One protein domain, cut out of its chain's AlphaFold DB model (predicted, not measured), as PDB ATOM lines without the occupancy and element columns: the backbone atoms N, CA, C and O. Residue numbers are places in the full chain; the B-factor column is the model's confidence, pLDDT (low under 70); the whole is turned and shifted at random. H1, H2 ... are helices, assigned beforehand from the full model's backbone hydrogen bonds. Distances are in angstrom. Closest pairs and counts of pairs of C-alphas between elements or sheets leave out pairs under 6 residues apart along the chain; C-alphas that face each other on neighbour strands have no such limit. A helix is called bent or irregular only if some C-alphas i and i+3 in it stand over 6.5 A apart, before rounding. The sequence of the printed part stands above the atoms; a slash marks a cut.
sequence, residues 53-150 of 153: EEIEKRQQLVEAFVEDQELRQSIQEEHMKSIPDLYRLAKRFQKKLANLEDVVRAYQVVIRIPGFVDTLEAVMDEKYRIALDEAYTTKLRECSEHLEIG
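What this domain is: This is residues 53 to 150 of the 153 residues of the protein "MUTSd domain-containing protein" of Monilinia fructigena (UniProt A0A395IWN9). H5 lies between H2 and H6b, the second arm of a bent helix, and runs opposite ways to both in a loose row; H1 crosses one end of it. At the other end H4, end to end with H5, and H3 lengthen the model. The printed part has 98 residues with six named helices, H1 to H6 in chain order, and no named strand: the class is all helix. It is only just loose, close to compact, with a radius of gyration of the C-alphas of 15.4 A, and elongated, spanning 43 by 25 by 25 A.

Where its parts are: Find C-alpha 53 at (476.392, 224.122, 470.042); from there H1 runs 20.7 A to residue 67. H2, residues 69 to 82, is 19.3 A long and only just irregular: C-alphas 77 and 80 are 6.53 A apart. Next come H3, residues 86 to 94, H4, residues 100 to 110, 15.4 A, and H5, residues 113 to 121. H6, residues 126 to 150, was assigned as one helix by its hydrogen bonds but is bent, with C-alphas 135 and 138 7.5 A apart. Its arms, H6a, residues 126 to 135, and H6b, residues 138 to 150, 20.0 A, stand at 56 degrees; H6b ends at C-alpha 150, (487.273, 247.484, 499.262).

How they stand to each other: H1 and H2 only just touch, only at the corner, with 3 pairs of C-alphas within 8 A, the closest Phe 65 and Arg 72 at 5.2 A. H1 touches H6a, closest C-alphas Ala 64 and Tyr 128, 5.5 A, at a steep tilt of 59 degrees. H5 touches H2, closest C-alphas His 79 and Phe 116, 6.4 A, at a shallow tilt of 13 degrees, opposite ways. H5 touches residues 140 to 144 of H6b, closest C-alphas Ile 113 and Ser 144, 6.5 A. H3 is close to but not clearly touching H4, closest C-alphas Leu 89 and Asp 102, 6.7 A. Each O i to N i+4 pair is within hydrogen-bond range in H1, H3, H4 and H5, against 6 of 10 in H2, 5 of 6 in H6a and 8 of 9 in H6b.

The domain as a whole: Look at the C-alphas of Leu 97 and Asp 125, the two farthest apart, at 44.8 A. The printed part has no cut, and the five links are tight. Mean pLDDT of the printed part is 90.6; residues 148 to 150 are under 70.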
ATOM      1  N   GLU A  53     475.973 222.765 469.677       96.44
ATOM      2  CA  GLU A  53     476.392 224.122 470.042       96.44
ATOM      3  C   GLU A  53     477.363 224.128 471.237       96.44
ATOM      4  O   GLU A  53     478.410 224.768 471.203       96.44
ATOM      5  N   GLU A  54     477.081 223.343 472.282       95.81
ATOM      6  CA  GLU A  54     477.970 223.236 473.450       95.81
ATOM      7  C   GLU A  54     479.290 222.522 473.122       95.81
ATOM      8  O   GLU A  54     480.329 222.806 473.727       95.81
ATOM      9  N   ILE A  55     479.260 221.563 472.192       97.19
ATOM     10  CA  ILE A  55     480.462 220.871 471.719       97.19
ATOM     11  C   ILE A  55     481.334 221.851 470.933       97.19
ATOM     12  O   ILE A  55     482.520 221.970 471.240       97.19
ATOM     13  N   GLU A  56     480.747 222.577 469.983       96.12
ATOM     14  CA  GLU A  56     481.429 223.574 469.156       96.12
ATOM     15  C   GLU A  56     481.998 224.704 470.015       96.12
ATOM     16  O   GLU A  56     483.175 225.032 469.884       96.12
ATOM     17  N   LYS A  57     481.236 225.214 470.991       94.19
ATOM     18  CA  LYS A  57     481.720 226.225 471.943       94.19
ATOM     19  C   LYS A  57     482.952 225.747 472.710       94.19
ATOM     20  O   LYS A  57     483.932 226.478 472.842       94.19
ATOM     21  N   ARG A  58     482.951 224.501 473.205       96.12
ATOM     22  CA  ARG A  58     484.140 223.932 473.868       96.12
ATOM     23  C   ARG A  58     485.307 223.756 472.907       96.12
ATOM     24  O   ARG A  58     486.441 223.995 473.312       96.12
ATOM     25  N   GLN A  59     485.050 223.329 471.674       96.31
ATOM     26  CA  GLN A  59     486.088 223.157 470.660       96.31
ATOM     27  C   GLN A  59     486.717 224.493 470.270       96.31
ATOM     28  O   GLN A  59     487.937 224.561 470.221       96.31
ATOM     29  N   GLN A  60     485.928 225.555 470.109       94.75
ATOM     30  CA  GLN A  60     486.427 226.903 469.833       94.75
ATOM     31  C   GLN A  60     487.323 227.420 470.964       94.75
ATOM     32  O   GLN A  60     488.375 227.995 470.704       94.75
ATOM     33  N   LEU A  61     486.951 227.172 472.227       95.19
ATOM     34  CA  LEU A  61     487.800 227.524 473.368       95.19
ATOM     35  C   LEU A  61     489.111 226.730 473.370       95.19
ATOM     36  O   LEU A  61     490.160 227.288 473.670       95.19
ATOM     37  N   VAL A  62     489.071 225.434 473.049       96.12
ATOM     38  CA  VAL A  62     490.289 224.619 472.933       96.12
ATOM     39  C   VAL A  62     491.163 225.111 471.782       96.12
ATOM     40  O   VAL A  62     492.364 225.251 471.975       96.12
ATOM     41  N   GLU A  63     490.571 225.401 470.625       95.56
ATOM     42  CA  GLU A  63     491.250 225.917 469.435       95.56
ATOM     43  C   GLU A  63     491.979 227.231 469.741       95.56
ATOM     44  O   GLU A  63     493.165 227.334 469.449       95.56
ATOM     45  N   ALA A  64     491.335 228.164 470.455       94.19
ATOM     46  CA  ALA A  64     491.961 229.408 470.910       94.19
ATOM     47  C   ALA A  64     493.268 229.160 471.681       94.19
ATOM     48  O   ALA A  64     494.295 229.771 471.400       94.19
ATOM     49  N   PHE A  65     493.252 228.214 472.628       95.00
ATOM     50  CA  PHE A  65     494.459 227.844 473.365       95.00
ATOM     51  C   PHE A  65     495.429 226.999 472.546       95.00
ATOM     52  O   PHE A  65     496.575 226.905 472.955       95.00
ATOM     53  N   VAL A  66     495.023 226.323 471.472       95.06
ATOM     54  CA  VAL A  66     495.929 225.527 470.625       95.06
ATOM     55  C   VAL A  66     496.721 226.436 469.690       95.06
ATOM     56  O   VAL A  66     497.947 226.306 469.645       95.06
ATOM     57  N   GLU A  67     496.030 227.359 469.023       94.06
ATOM     58  CA  GLU A  67     496.599 228.315 468.068       94.06
ATOM     59  C   GLU A  67     497.494 229.353 468.757       94.06
ATOM     60  O   GLU A  67     498.555 229.695 468.239       94.06
ATOM     61  N   ASP A  68     497.132 229.790 469.967       93.69
ATOM     62  CA  ASP A  68     497.948 230.717 470.749       93.69
ATOM     63  C   ASP A  68     498.770 229.980 471.822       93.69
ATOM     64  O   ASP A  68     498.328 229.689 472.942       93.69
ATOM     65  N   GLN A  69     500.007 229.632 471.458       93.00
ATOM     66  CA  GLN A  69     500.927 228.943 472.359       93.00
ATOM     67  C   GLN A  69     501.361 229.811 473.546       93.00
ATOM     68  O   GLN A  69     501.520 229.264 474.642       93.00
ATOM     69  N   GLU A  70     501.572 231.112 473.349       92.75
ATOM     70  CA  GLU A  70     502.010 232.016 474.415       92.75
ATOM     71  C   GLU A  70     500.907 232.165 475.459       92.75
ATOM     72  O   GLU A  70     501.151 231.911 476.641       92.75
ATOM     73  N   LEU A  71     499.667 232.417 475.021       93.75
ATOM     74  CA  LEU A  71     498.487 232.420 475.883       93.75
ATOM     75  C   LEU A  71     498.403 231.135 476.712       93.75
ATOM     76  O   LEU A  71     498.270 231.169 477.939       93.75
ATOM     77  N   ARG A  72     498.479 229.976 476.043       94.69
ATOM     78  CA  ARG A  72     498.366 228.671 476.701       94.69
ATOM     79  C   ARG A  72     499.447 228.478 477.755       94.69
ATOM     80  O   ARG A  72     499.135 227.989 478.841       94.69
ATOM     81  N   GLN A  73     500.693 228.837 477.455       94.56
ATOM     82  CA  GLN A  73     501.805 228.702 478.395       94.56
ATOM     83  C   GLN A  73     501.655 229.649 479.585       94.56
ATOM     84  O   GLN A  73     501.755 229.183 480.720       94.56
ATOM     85  N   SER A  74     501.337 230.921 479.356       94.88
ATOM     86  CA  SER A  74     501.127 231.909 480.420       94.88
ATOM     87  C   SER A  74     499.985 231.487 481.347       94.88
ATOM     88  O   SER A  74     500.152 231.382 482.564       94.88
ATOM     89  N   ILE A  75     498.830 231.100 480.796       94.62
ATOM     90  CA  ILE A  75     497.705 230.609 481.604       94.62
ATOM     91  C   ILE A  75     498.079 229.332 482.366       94.62
ATOM     92  O   ILE A  75     497.783 229.205 483.557       94.62
ATOM     93  N   GLN A  76     498.721 228.365 481.707       94.69
ATOM     94  CA  GLN A  76     498.995 227.062 482.305       94.69
ATOM     95  C   GLN A  76     500.110 227.103 483.359       94.69
ATOM     96  O   GLN A  76     499.989 226.454 484.401       94.69
ATOM     97  N   GLU A  77     501.212 227.790 483.091       93.12
ATOM     98  CA  GLU A  77     502.435 227.698 483.888       93.12
ATOM     99  C   GLU A  77     502.580 228.840 484.897       93.12
ATOM    100  O   GLU A  77     503.139 228.610 485.969       93.12
ATOM    101  N   GLU A  78     502.024 230.019 484.620       91.50
ATOM    102  CA  GLU A  78     502.075 231.162 485.534       91.50
ATOM    103  C   GLU A  78     500.792 231.250 486.365       91.50
ATOM    104  O   GLU A  78     500.801 231.082 487.591       91.50
ATOM    105  N   HIS A  79     499.658 231.430 485.691       93.44
ATOM    106  CA  HIS A  79     498.413 231.779 486.363       93.44
ATOM    107  C   HIS A  79     497.786 230.598 487.103       93.44
ATOM    108  O   HIS A  79     497.623 230.634 488.325       93.44
ATOM    109  N   MET A  80     497.479 229.503 486.404       93.75
ATOM    110  CA  MET A  80     496.716 228.381 486.970       93.75
ATOM    111  C   MET A  80     497.461 227.616 488.069       93.75
ATOM    112  O   MET A  80     496.817 227.011 488.927       93.75
ATOM    113  N   LYS A  81     498.801 227.643 488.082       90.56
ATOM    114  CA  LYS A  81     499.603 227.056 489.171       90.56
ATOM    115  C   LYS A  81     499.486 227.827 490.482       90.56
ATOM    116  O   LYS A  81     499.652 227.237 491.547       90.56
ATOM    117  N   SER A  82     499.222 229.129 490.409       89.38
ATOM    118  CA  SER A  82     499.123 229.995 491.586       89.38
ATOM    119  C   SER A  82     497.759 229.919 492.284       89.38
ATOM    120  O   SER A  82     497.617 230.390 493.412       89.38
ATOM    121  N   ILE A  83     496.759 229.301 491.643       91.75
ATOM    122  CA  ILE A  83     495.391 229.220 492.156       91.75
ATOM    123  C   ILE A  83     495.264 228.036 493.137       91.75
ATOM    124  O   ILE A  83     495.413 226.877 492.733       91.75
ATOM    125  N   PRO A  84     494.944 228.278 494.426       90.88
ATOM    126  CA  PRO A  84     494.706 227.216 495.396       90.88
ATOM    127  C   PRO A  84     493.364 226.512 495.132       90.88
ATOM    128  O   PRO A  84     492.576 226.904 494.273       90.88
ATOM    129  N   ASP A  85     493.039 225.470 495.905       91.88
ATOM    130  CA  ASP A  85     491.702 224.861 495.850       91.88
ATOM    131  C   ASP A  85     490.642 225.821 496.425       91.88
ATOM    132  O   ASP A  85     490.313 225.781 497.615       91.88
ATOM    133  N   LEU A  86     490.102 226.684 495.558       91.06
ATOM    134  CA  LEU A  86     489.093 227.687 495.900       91.06
ATOM    135  C   LEU A  86     487.826 227.068 496.493       91.06
ATOM    136  O   LEU A  86     487.223 227.648 497.391       91.06
ATOM    137  N   TYR A  87     487.446 225.863 496.057       90.62
ATOM    138  CA  TYR A  87     486.282 225.171 496.609       90.62
ATOM    139  C   TYR A  87     486.508 224.795 498.077       90.62
ATOM    140  O   TYR A  87     485.647 225.009 498.935       90.62
ATOM    141  N   ARG A  88     487.695 224.258 498.397       91.56
ATOM    142  CA  ARG A  88     488.068 223.950 499.784       91.56
ATOM    143  C   ARG A  88     488.166 225.220 500.625       91.56
ATOM    144  O   ARG A  88     487.706 225.211 501.768       91.56
ATOM    145  N   LEU A  89     488.742 226.282 500.066       93.81
ATOM    146  CA  LEU A  89     488.888 227.572 500.731       93.81
ATOM    147  C   LEU A  89     487.516 228.175 501.076       93.81
ATOM    148  O   LEU A  89     487.235 228.422 502.248       93.81
ATOM    149  N   ALA A  90     486.611 228.274 500.099       93.94
ATOM    150  CA  ALA A  90     485.243 228.758 500.291       93.94
ATOM    151  C   ALA A  90     484.486 227.953 501.362       93.94
ATOM    152  O   ALA A  90     483.835 228.522 502.238       93.94
ATOM    153  N   LYS A  91     484.634 226.621 501.367       94.62
ATOM    154  CA  LYS A  91     484.006 225.754 502.375       94.62
ATOM    155  C   LYS A  91     484.520 226.018 503.796       94.62
ATOM    156  O   LYS A  91     483.759 225.861 504.750       94.62
ATOM    157  N   ARG A  92     485.792 226.403 503.967       95.56
ATOM    158  CA  ARG A  92     486.349 226.784 505.282       95.56
ATOM    159  C   ARG A  92     485.757 228.101 505.774       95.56
ATOM    160  O   ARG A  92     485.366 228.165 506.939       95.56
ATOM    161  N   PHE A  93     485.611 229.089 504.888       95.38
ATOM    162  CA  PHE A  93     484.940 230.358 505.196       95.38
ATOM    163  C   PHE A  93     483.477 230.153 505.595       95.38
ATOM    164  O   PHE A  93     483.070 230.597 506.664       95.38
ATOM    165  N   GLN A  94     482.712 229.390 504.809       96.38
ATOM    166  CA  GLN A  94     481.309 229.078 505.114       96.38
ATOM    167  C   GLN A  94     481.136 228.399 506.479       96.38
ATOM    168  O   GLN A  94     480.178 228.667 507.199       96.38
ATOM    169  N   LYS A  95     482.083 227.533 506.862       96.81
ATOM    170  CA  LYS A  95     482.075 226.841 508.156       96.81
ATOM    171  C   LYS A  95     482.620 227.676 509.319       96.81
ATOM    172  O   LYS A  95     482.677 227.154 510.426       96.81
ATOM    173  N   LYS A  96     483.037 228.927 509.086       94.69
ATOM    174  CA  LYS A  96     483.716 229.783 510.078       94.69
ATOM    175  C   LYS A  96     484.975 229.131 510.680       94.69
ATOM    176  O   LYS A  96     485.315 229.367 511.830       94.69
ATOM    177  N   LEU A  97     485.658 228.297 509.892       96.06
ATOM    178  CA  LEU A  97     486.906 227.614 510.269       96.06
ATOM    179  C   LEU A  97     488.134 228.217 509.572       96.06
ATOM    180  O   LEU A  97     489.228 227.654 509.665       96.06
ATOM    181  N   ALA A  98     487.941 229.296 508.811       95.75
ATOM    182  CA  ALA A  98     489.011 229.981 508.104       95.75
ATOM    183  C   ALA A  98     489.920 230.721 509.094       95.75
ATOM    184  O   ALA A  98     489.437 231.384 510.009       95.75
ATOM    185  N   ASN A  99     491.231 230.587 508.907       95.69
ATOM    186  CA  ASN A  99     492.239 231.309 509.681       95.69
ATOM    187  C   ASN A  99     492.828 232.472 508.856       95.69
ATOM    188  O   ASN A  99     492.444 232.695 507.709       95.69
ATOM    189  N   LEU A 100     493.785 233.208 509.431       95.50
ATOM    190  CA  LEU A 100     494.445 234.316 508.732       95.50
ATOM    191  C   LEU A 100     495.148 233.860 507.443       95.50
ATOM    192  O   LEU A 100     495.102 234.556 506.436       95.50
ATOM    193  N   GLU A 101     495.755 232.675 507.449       94.94
ATOM    194  CA  GLU A 101     496.411 232.114 506.266       94.94
ATOM    195  C   GLU A 101     495.416 231.882 505.114       94.94
ATOM    196  O   GLU A 101     495.722 232.180 503.962       94.94
ATOM    197  N   ASP A 102     494.204 231.409 505.413       95.25
ATOM    198  CA  ASP A 102     493.134 231.258 504.425       95.25
ATOM    199  C   ASP A 102     492.722 232.616 503.824       95.25
ATOM    200  O   ASP A 102     492.492 232.712 502.617       95.25
ATOM    201  N   VAL A 103     492.688 233.680 504.636       93.94
ATOM    202  CA  VAL A 103     492.428 235.055 504.168       93.94
ATOM    203  C   VAL A 103     493.547 235.541 503.252       93.94
ATOM    204  O   VAL A 103     493.265 236.043 502.166       93.94
ATOM    205  N   VAL A 104     494.812 235.338 503.633       94.06
ATOM    206  CA  VAL A 104     495.960 235.717 502.794       94.06
ATOM    207  C   VAL A 104     495.941 234.962 501.465       94.06
ATOM    208  O   VAL A 104     496.163 235.567 500.421       94.06
ATOM    209  N   ARG A 105     495.621 233.663 501.468       93.94
ATOM    210  CA  ARG A 105     495.487 232.873 500.232       93.94
ATOM    211  C   ARG A 105     494.353 233.379 499.344       93.94
ATOM    212  O   ARG A 105     494.529 233.433 498.132       93.94
ATOM    213  N   ALA A 106     493.211 233.756 499.921       92.94
ATOM    214  CA  ALA A 106     492.123 234.367 499.161       92.94
ATOM    215  C   ALA A 106     492.579 235.694 498.535       92.94
ATOM    216  O   ALA A 106     492.451 235.875 497.328       92.94
ATOM    217  N   TYR A 107     493.198 236.570 499.326       92.06
ATOM    218  CA  TYR A 107     493.748 237.843 498.858       92.06
ATOM    219  C   TYR A 107     494.759 237.664 497.717       92.06
ATOM    220  O   TYR A 107     494.685 238.352 496.704       92.06
ATOM    221  N   GLN A 108     495.663 236.690 497.842       92.06
ATOM    222  CA  GLN A 108     496.645 236.354 496.810       92.06
ATOM    223  C   GLN A 108     496.010 235.961 495.472       92.06
ATOM    224  O   GLN A 108     496.614 236.206 494.429       92.06
ATOM    225  N   VAL A 109     494.822 235.357 495.482       92.00
ATOM    226  CA  VAL A 109     494.077 235.059 494.252       92.00
ATOM    227  C   VAL A 109     493.500 236.342 493.674       92.00
ATOM    228  O   VAL A 109     493.690 236.599 492.492       92.00
ATOM    229  N   VAL A 110     492.866 237.169 494.510       91.25
ATOM    230  CA  VAL A 110     492.231 238.425 494.083       91.25
ATOM    231  C   VAL A 110     493.219 239.347 493.371       91.25
ATOM    232  O   VAL A 110     492.942 239.793 492.265       91.25
ATOM    233  N   ILE A 111     494.407 239.566 493.940       91.06
ATOM    234  CA  ILE A 111     495.415 240.454 493.333       91.06
ATOM    235  C   ILE A 111     495.976 239.946 491.997       91.06
ATOM    236  O   ILE A 111     496.644 240.702 491.301       91.06
ATOM    237  N   ARG A 112     495.752 238.672 491.653       90.44
ATOM    238  CA  ARG A 112     496.204 238.064 490.392       90.44
ATOM    239  C   ARG A 112     495.141 238.095 489.300       90.44
ATOM    240  O   ARG A 112     495.489 237.889 488.144       90.44
ATOM    241  N   ILE A 113     493.875 238.348 489.645       91.12
ATOM    242  CA  ILE A 113     492.774 238.384 488.674       91.12
ATOM    243  C   ILE A 113     493.057 239.376 487.532       91.12
ATOM    244  O   ILE A 113     492.890 238.953 486.391       91.12
ATOM    245  N   PRO A 114     493.549 240.612 487.771       90.56
ATOM    246  CA  PRO A 114     493.835 241.544 486.679       90.56
ATOM    247  C   PRO A 114     494.837 240.981 485.665       90.56
ATOM    248  O   PRO A 114     494.516 240.879 484.489       90.56
ATOM    249  N   GLY A 115     495.982 240.462 486.126       90.94
ATOM    250  CA  GLY A 115     496.975 239.859 485.227       90.94
ATOM    251  C   GLY A 115     496.460 238.617 484.485       90.94
ATOM    252  O   GLY A 115     496.873 238.352 483.356       90.94
ATOM    253  N   PHE A 116     495.534 237.864 485.090       91.12
ATOM    254  CA  PHE A 116     494.845 236.754 484.426       91.12
ATOM    255  C   PHE A 116     493.969 237.254 483.268       91.12
ATOM    256  O   PHE A 116     493.973 236.658 482.192       91.12
ATOM    257  N   VAL A 117     493.220 238.336 483.499       92.38
ATOM    258  CA  VAL A 117     492.353 238.977 482.501       92.38
ATOM    259  C   VAL A 117     493.191 239.571 481.371       92.38
ATOM    260  O   VAL A 117     492.941 239.230 480.219       92.38
ATOM    261  N   ASP A 118     494.244 240.325 481.692       92.19
ATOM    262  CA  ASP A 118     495.152 240.928 480.706       92.19
ATOM    263  C   ASP A 118     495.741 239.870 479.760       92.19
ATOM    264  O   ASP A 118     495.821 240.062 478.549       92.19
ATOM    265  N   THR A 119     496.111 238.707 480.308       93.50
ATOM    266  CA  THR A 119     496.659 237.595 479.519       93.50
ATOM    267  C   THR A 119     495.625 237.011 478.555       93.50
ATOM    268  O   THR A 119     495.972 236.677 477.427       93.50
ATOM    269  N   LEU A 120     494.361 236.880 478.973       91.81
ATOM    270  CA  LEU A 120     493.280 236.403 478.102       91.81
ATOM    271  C   LEU A 120     492.891 237.428 477.024       91.81
ATOM    272  O   LEU A 120     492.434 237.033 475.956       91.81
ATOM    273  N   GLU A 121     493.057 238.720 477.297       90.31
ATOM    274  CA  GLU A 121     492.719 239.808 476.368       90.31
ATOM    275  C   GLU A 121     493.814 240.088 475.339       90.31
ATOM    276  O   GLU A 121     493.535 240.657 474.285       90.31
ATOM    277  N   ALA A 122     495.045 239.648 475.606       88.38
ATOM    278  CA  ALA A 122     496.173 239.774 474.687       88.38
ATOM    279  C   ALA A 122     496.030 238.934 473.398       88.38
ATOM    280  O   ALA A 122     496.869 239.037 472.501       88.38
ATOM    281  N   VAL A 123     494.978 238.117 473.283       84.81
ATOM    282  CA  VAL A 123     494.713 237.271 472.114       84.81
ATOM    283  C   VAL A 123     494.407 238.124 470.886       84.81
ATOM    284  O   VAL A 123     493.463 238.911 470.870       84.81
ATOM    285  N   MET A 124     495.202 237.934 469.830       74.06
ATOM    286  CA  MET A 124     495.140 238.774 468.628       74.06
ATOM    287  C   MET A 124     493.974 238.445 467.685       74.06
ATOM    288  O   MET A 124     493.530 239.319 466.943       74.06
ATOM    289  N   ASP A 125     493.496 237.197 467.664       82.44
ATOM    290  CA  ASP A 125     492.422 236.781 466.756       82.44
ATOM    291  C   ASP A 125     491.040 237.094 467.350       82.44
ATOM    292  O   ASP A 125     490.614 236.527 468.365       82.44
ATOM    293  N   GLU A 126     490.313 237.973 466.661       80.62
ATOM    294  CA  GLU A 126     488.969 238.422 467.020       80.62
ATOM    295  C   GLU A 126     487.981 237.259 467.205       80.62
ATOM    296  O   GLU A 126     487.133 237.303 468.101       80.62
ATOM    297  N   LYS A 127     488.108 236.185 466.408       83.31
ATOM    298  CA  LYS A 127     487.239 235.000 466.500       83.31
ATOM    299  C   LYS A 127     487.318 234.358 467.885       83.31
ATOM    300  O   LYS A 127     486.305 233.885 468.407       83.31
ATOM    301  N   TYR A 128     488.514 234.288 468.462       88.00
ATOM    302  CA  TYR A 128     488.734 233.656 469.761       88.00
ATOM    303  C   TYR A 128     488.461 234.615 470.912       88.00
ATOM    304  O   TYR A 128     487.951 234.175 471.943       88.00
ATOM    305  N   ARG A 129     488.712 235.915 470.714       88.06
ATOM    306  CA  ARG A 129     488.435 236.954 471.709       88.06
ATOM    307  C   ARG A 129     486.985 236.926 472.182       88.06
ATOM    308  O   ARG A 129     486.749 236.817 473.377       88.06
ATOM    309  N   ILE A 130     486.018 236.894 471.261       89.25
ATOM    310  CA  ILE A 130     484.586 236.856 471.610       89.25
ATOM    311  C   ILE A 130     484.250 235.632 472.478       89.25
ATOM    312  O   ILE A 130     483.574 235.749 473.501       89.25
ATOM    313  N   ALA A 131     484.742 234.449 472.096       90.62
ATOM    314  CA  ALA A 131     484.475 233.215 472.833       90.62
ATOM    315  C   ALA A 131     485.127 233.218 474.226       90.62
ATOM    316  O   ALA A 131     484.507 232.779 475.199       90.62
ATOM    317  N   LEU A 132     486.361 233.720 474.337       92.06
ATOM    318  CA  LEU A 132     487.066 233.871 475.611       92.06
ATOM    319  C   LEU A 132     486.401 234.922 476.506       92.06
ATOM    320  O   LEU A 132     486.322 234.716 477.721       92.06
ATOM    321  N   ASP A 133     485.871 235.993 475.920       91.50
ATOM    322  CA  ASP A 133     485.204 237.061 476.653       91.50
ATOM    323  C   ASP A 133     483.903 236.595 477.292       91.50
ATOM    324  O   ASP A 133     483.675 236.793 478.492       91.50
ATOM    325  N   GLU A 134     483.068 235.913 476.511       90.88
ATOM    326  CA  GLU A 134     481.806 235.354 476.986       90.88
ATOM    327  C   GLU A 134     482.039 234.237 478.024       90.88
ATOM    328  O   GLU A 134     481.318 234.102 479.024       90.88
ATOM    329  N   ALA A 135     483.065 233.409 477.806       91.44
ATOM    330  CA  ALA A 135     483.370 232.302 478.699       91.44
ATOM    331  C   ALA A 135     483.977 232.779 480.028       91.44
ATOM    332  O   ALA A 135     483.535 232.307 481.089       91.44
ATOM    333  N   TYR A 136     484.956 233.691 479.969       92.50
ATOM    334  CA  TYR A 136     485.888 233.979 481.061       92.50
ATOM    335  C   TYR A 136     486.031 235.467 481.410       92.50
ATOM    336  O   TYR A 136     485.741 235.815 482.558       92.50
ATOM    337  N   THR A 137     486.497 236.329 480.495       91.50
ATOM    338  CA  THR A 137     486.986 237.678 480.871       91.50
ATOM    339  C   THR A 137     485.875 238.546 481.457       91.50
ATOM    340  O   THR A 137     486.085 239.137 482.512       91.50
ATOM    341  N   THR A 138     484.665 238.524 480.883       90.69
ATOM    342  CA  THR A 138     483.515 239.311 481.371       90.69
ATOM    343  C   THR A 138     483.235 239.021 482.846       90.69
ATOM    344  O   THR A 138     483.194 239.924 483.678       90.69
ATOM    345  N   LYS A 139     483.148 237.734 483.204       90.88
ATOM    346  CA  LYS A 139     482.870 237.289 484.582       90.88
ATOM    347  C   LYS A 139     484.014 237.624 485.534       90.88
ATOM    348  O   LYS A 139     483.784 237.932 486.701       90.88
ATOM    349  N   LEU A 140     485.255 237.508 485.060       89.44
ATOM    350  CA  LEU A 140     486.437 237.824 485.857       89.44
ATOM    351  C   LEU A 140     486.566 239.329 486.113       89.44
ATOM    352  O   LEU A 140     486.912 239.696 487.235       89.44
ATOM    353  N   ARG A 141     486.233 240.185 485.137       88.81
ATOM    354  CA  ARG A 141     486.181 241.643 485.317       88.81
ATOM    355  C   ARG A 141     485.126 242.036 486.338       88.81
ATOM    356  O   ARG A 141     485.472 242.704 487.303       88.81
ATOM    357  N   GLU A 142     483.901 241.524 486.203       88.44
ATOM    358  CA  GLU A 142     482.830 241.758 487.185       88.44
ATOM    359  C   GLU A 142     483.288 241.388 488.606       88.44
ATOM    360  O   GLU A 142     483.109 242.146 489.559       88.44
ATOM    361  N   CYS A 143     483.954 240.238 488.757       84.81
ATOM    362  CA  CYS A 143     484.503 239.826 490.046       84.81
ATOM    363  C   CYS A 143     485.621 240.761 490.533       84.81
ATOM    364  O   CYS A 143     485.656 241.083 491.720       84.81
ATOM    365  N   SER A 144     486.531 241.179 489.651       84.38
ATOM    366  CA  SER A 144     487.627 242.094 489.987       84.38
ATOM    367  C   SER A 144     487.092 243.442 490.464       84.38
ATOM    368  O   SER A 144     487.465 243.895 491.543       84.38
ATOM    369  N   GLU A 145     486.151 244.037 489.730       84.25
ATOM    370  CA  GLU A 145     485.523 245.317 490.070       84.25
ATOM    371  C   GLU A 145     484.834 245.257 491.438       84.25
ATOM    372  O   GLU A 145     485.054 246.120 492.288       84.25
ATOM    373  N   HIS A 146     484.076 244.190 491.716       83.38
ATOM    374  CA  HIS A 146     483.437 244.007 493.021       83.38
ATOM    375  C   HIS A 146     484.430 243.890 494.186       83.38
ATOM    376  O   HIS A 146     484.101 244.261 495.315       83.38
ATOM    377  N   LEU A 147     485.632 243.377 493.932       74.94
ATOM    378  CA  LEU A 147     486.671 243.190 494.943       74.94
ATOM    379  C   LEU A 147     487.541 244.442 495.137       74.94
ATOM    380  O   LEU A 147     488.093 244.632 496.221       74.94
ATOM    381  N   GLU A 148     487.626 245.325 494.140       63.91
ATOM    382  CA  GLU A 148     488.328 246.611 494.244       63.91
ATOM    383  C   GLU A 148     487.555 247.677 495.028       63.91
ATOM    384  O   GLU A 148     488.176 248.573 495.603       63.91
ATOM    385  N   ILE A 149     486.233 247.539 495.178       51.09
ATOM    386  CA  ILE A 149     485.396 248.439 495.999       51.09
ATOM    387  C   ILE A 149     485.850 248.468 497.480       51.09
ATOM    388  O   ILE A 149     485.552 249.412 498.205       51.09
ATOM    389  N   GLY A 150     486.649 247.492 497.932       48.22
ATOM    390  CA  GLY A 150     487.273 247.484 499.262       48.22
ATOM    391  C   GLY A 150     488.586 248.273 499.404       48.22
ATOM    392  O   GLY A 150     489.119 248.323 500.509       48.22
TER     393      GLY A 150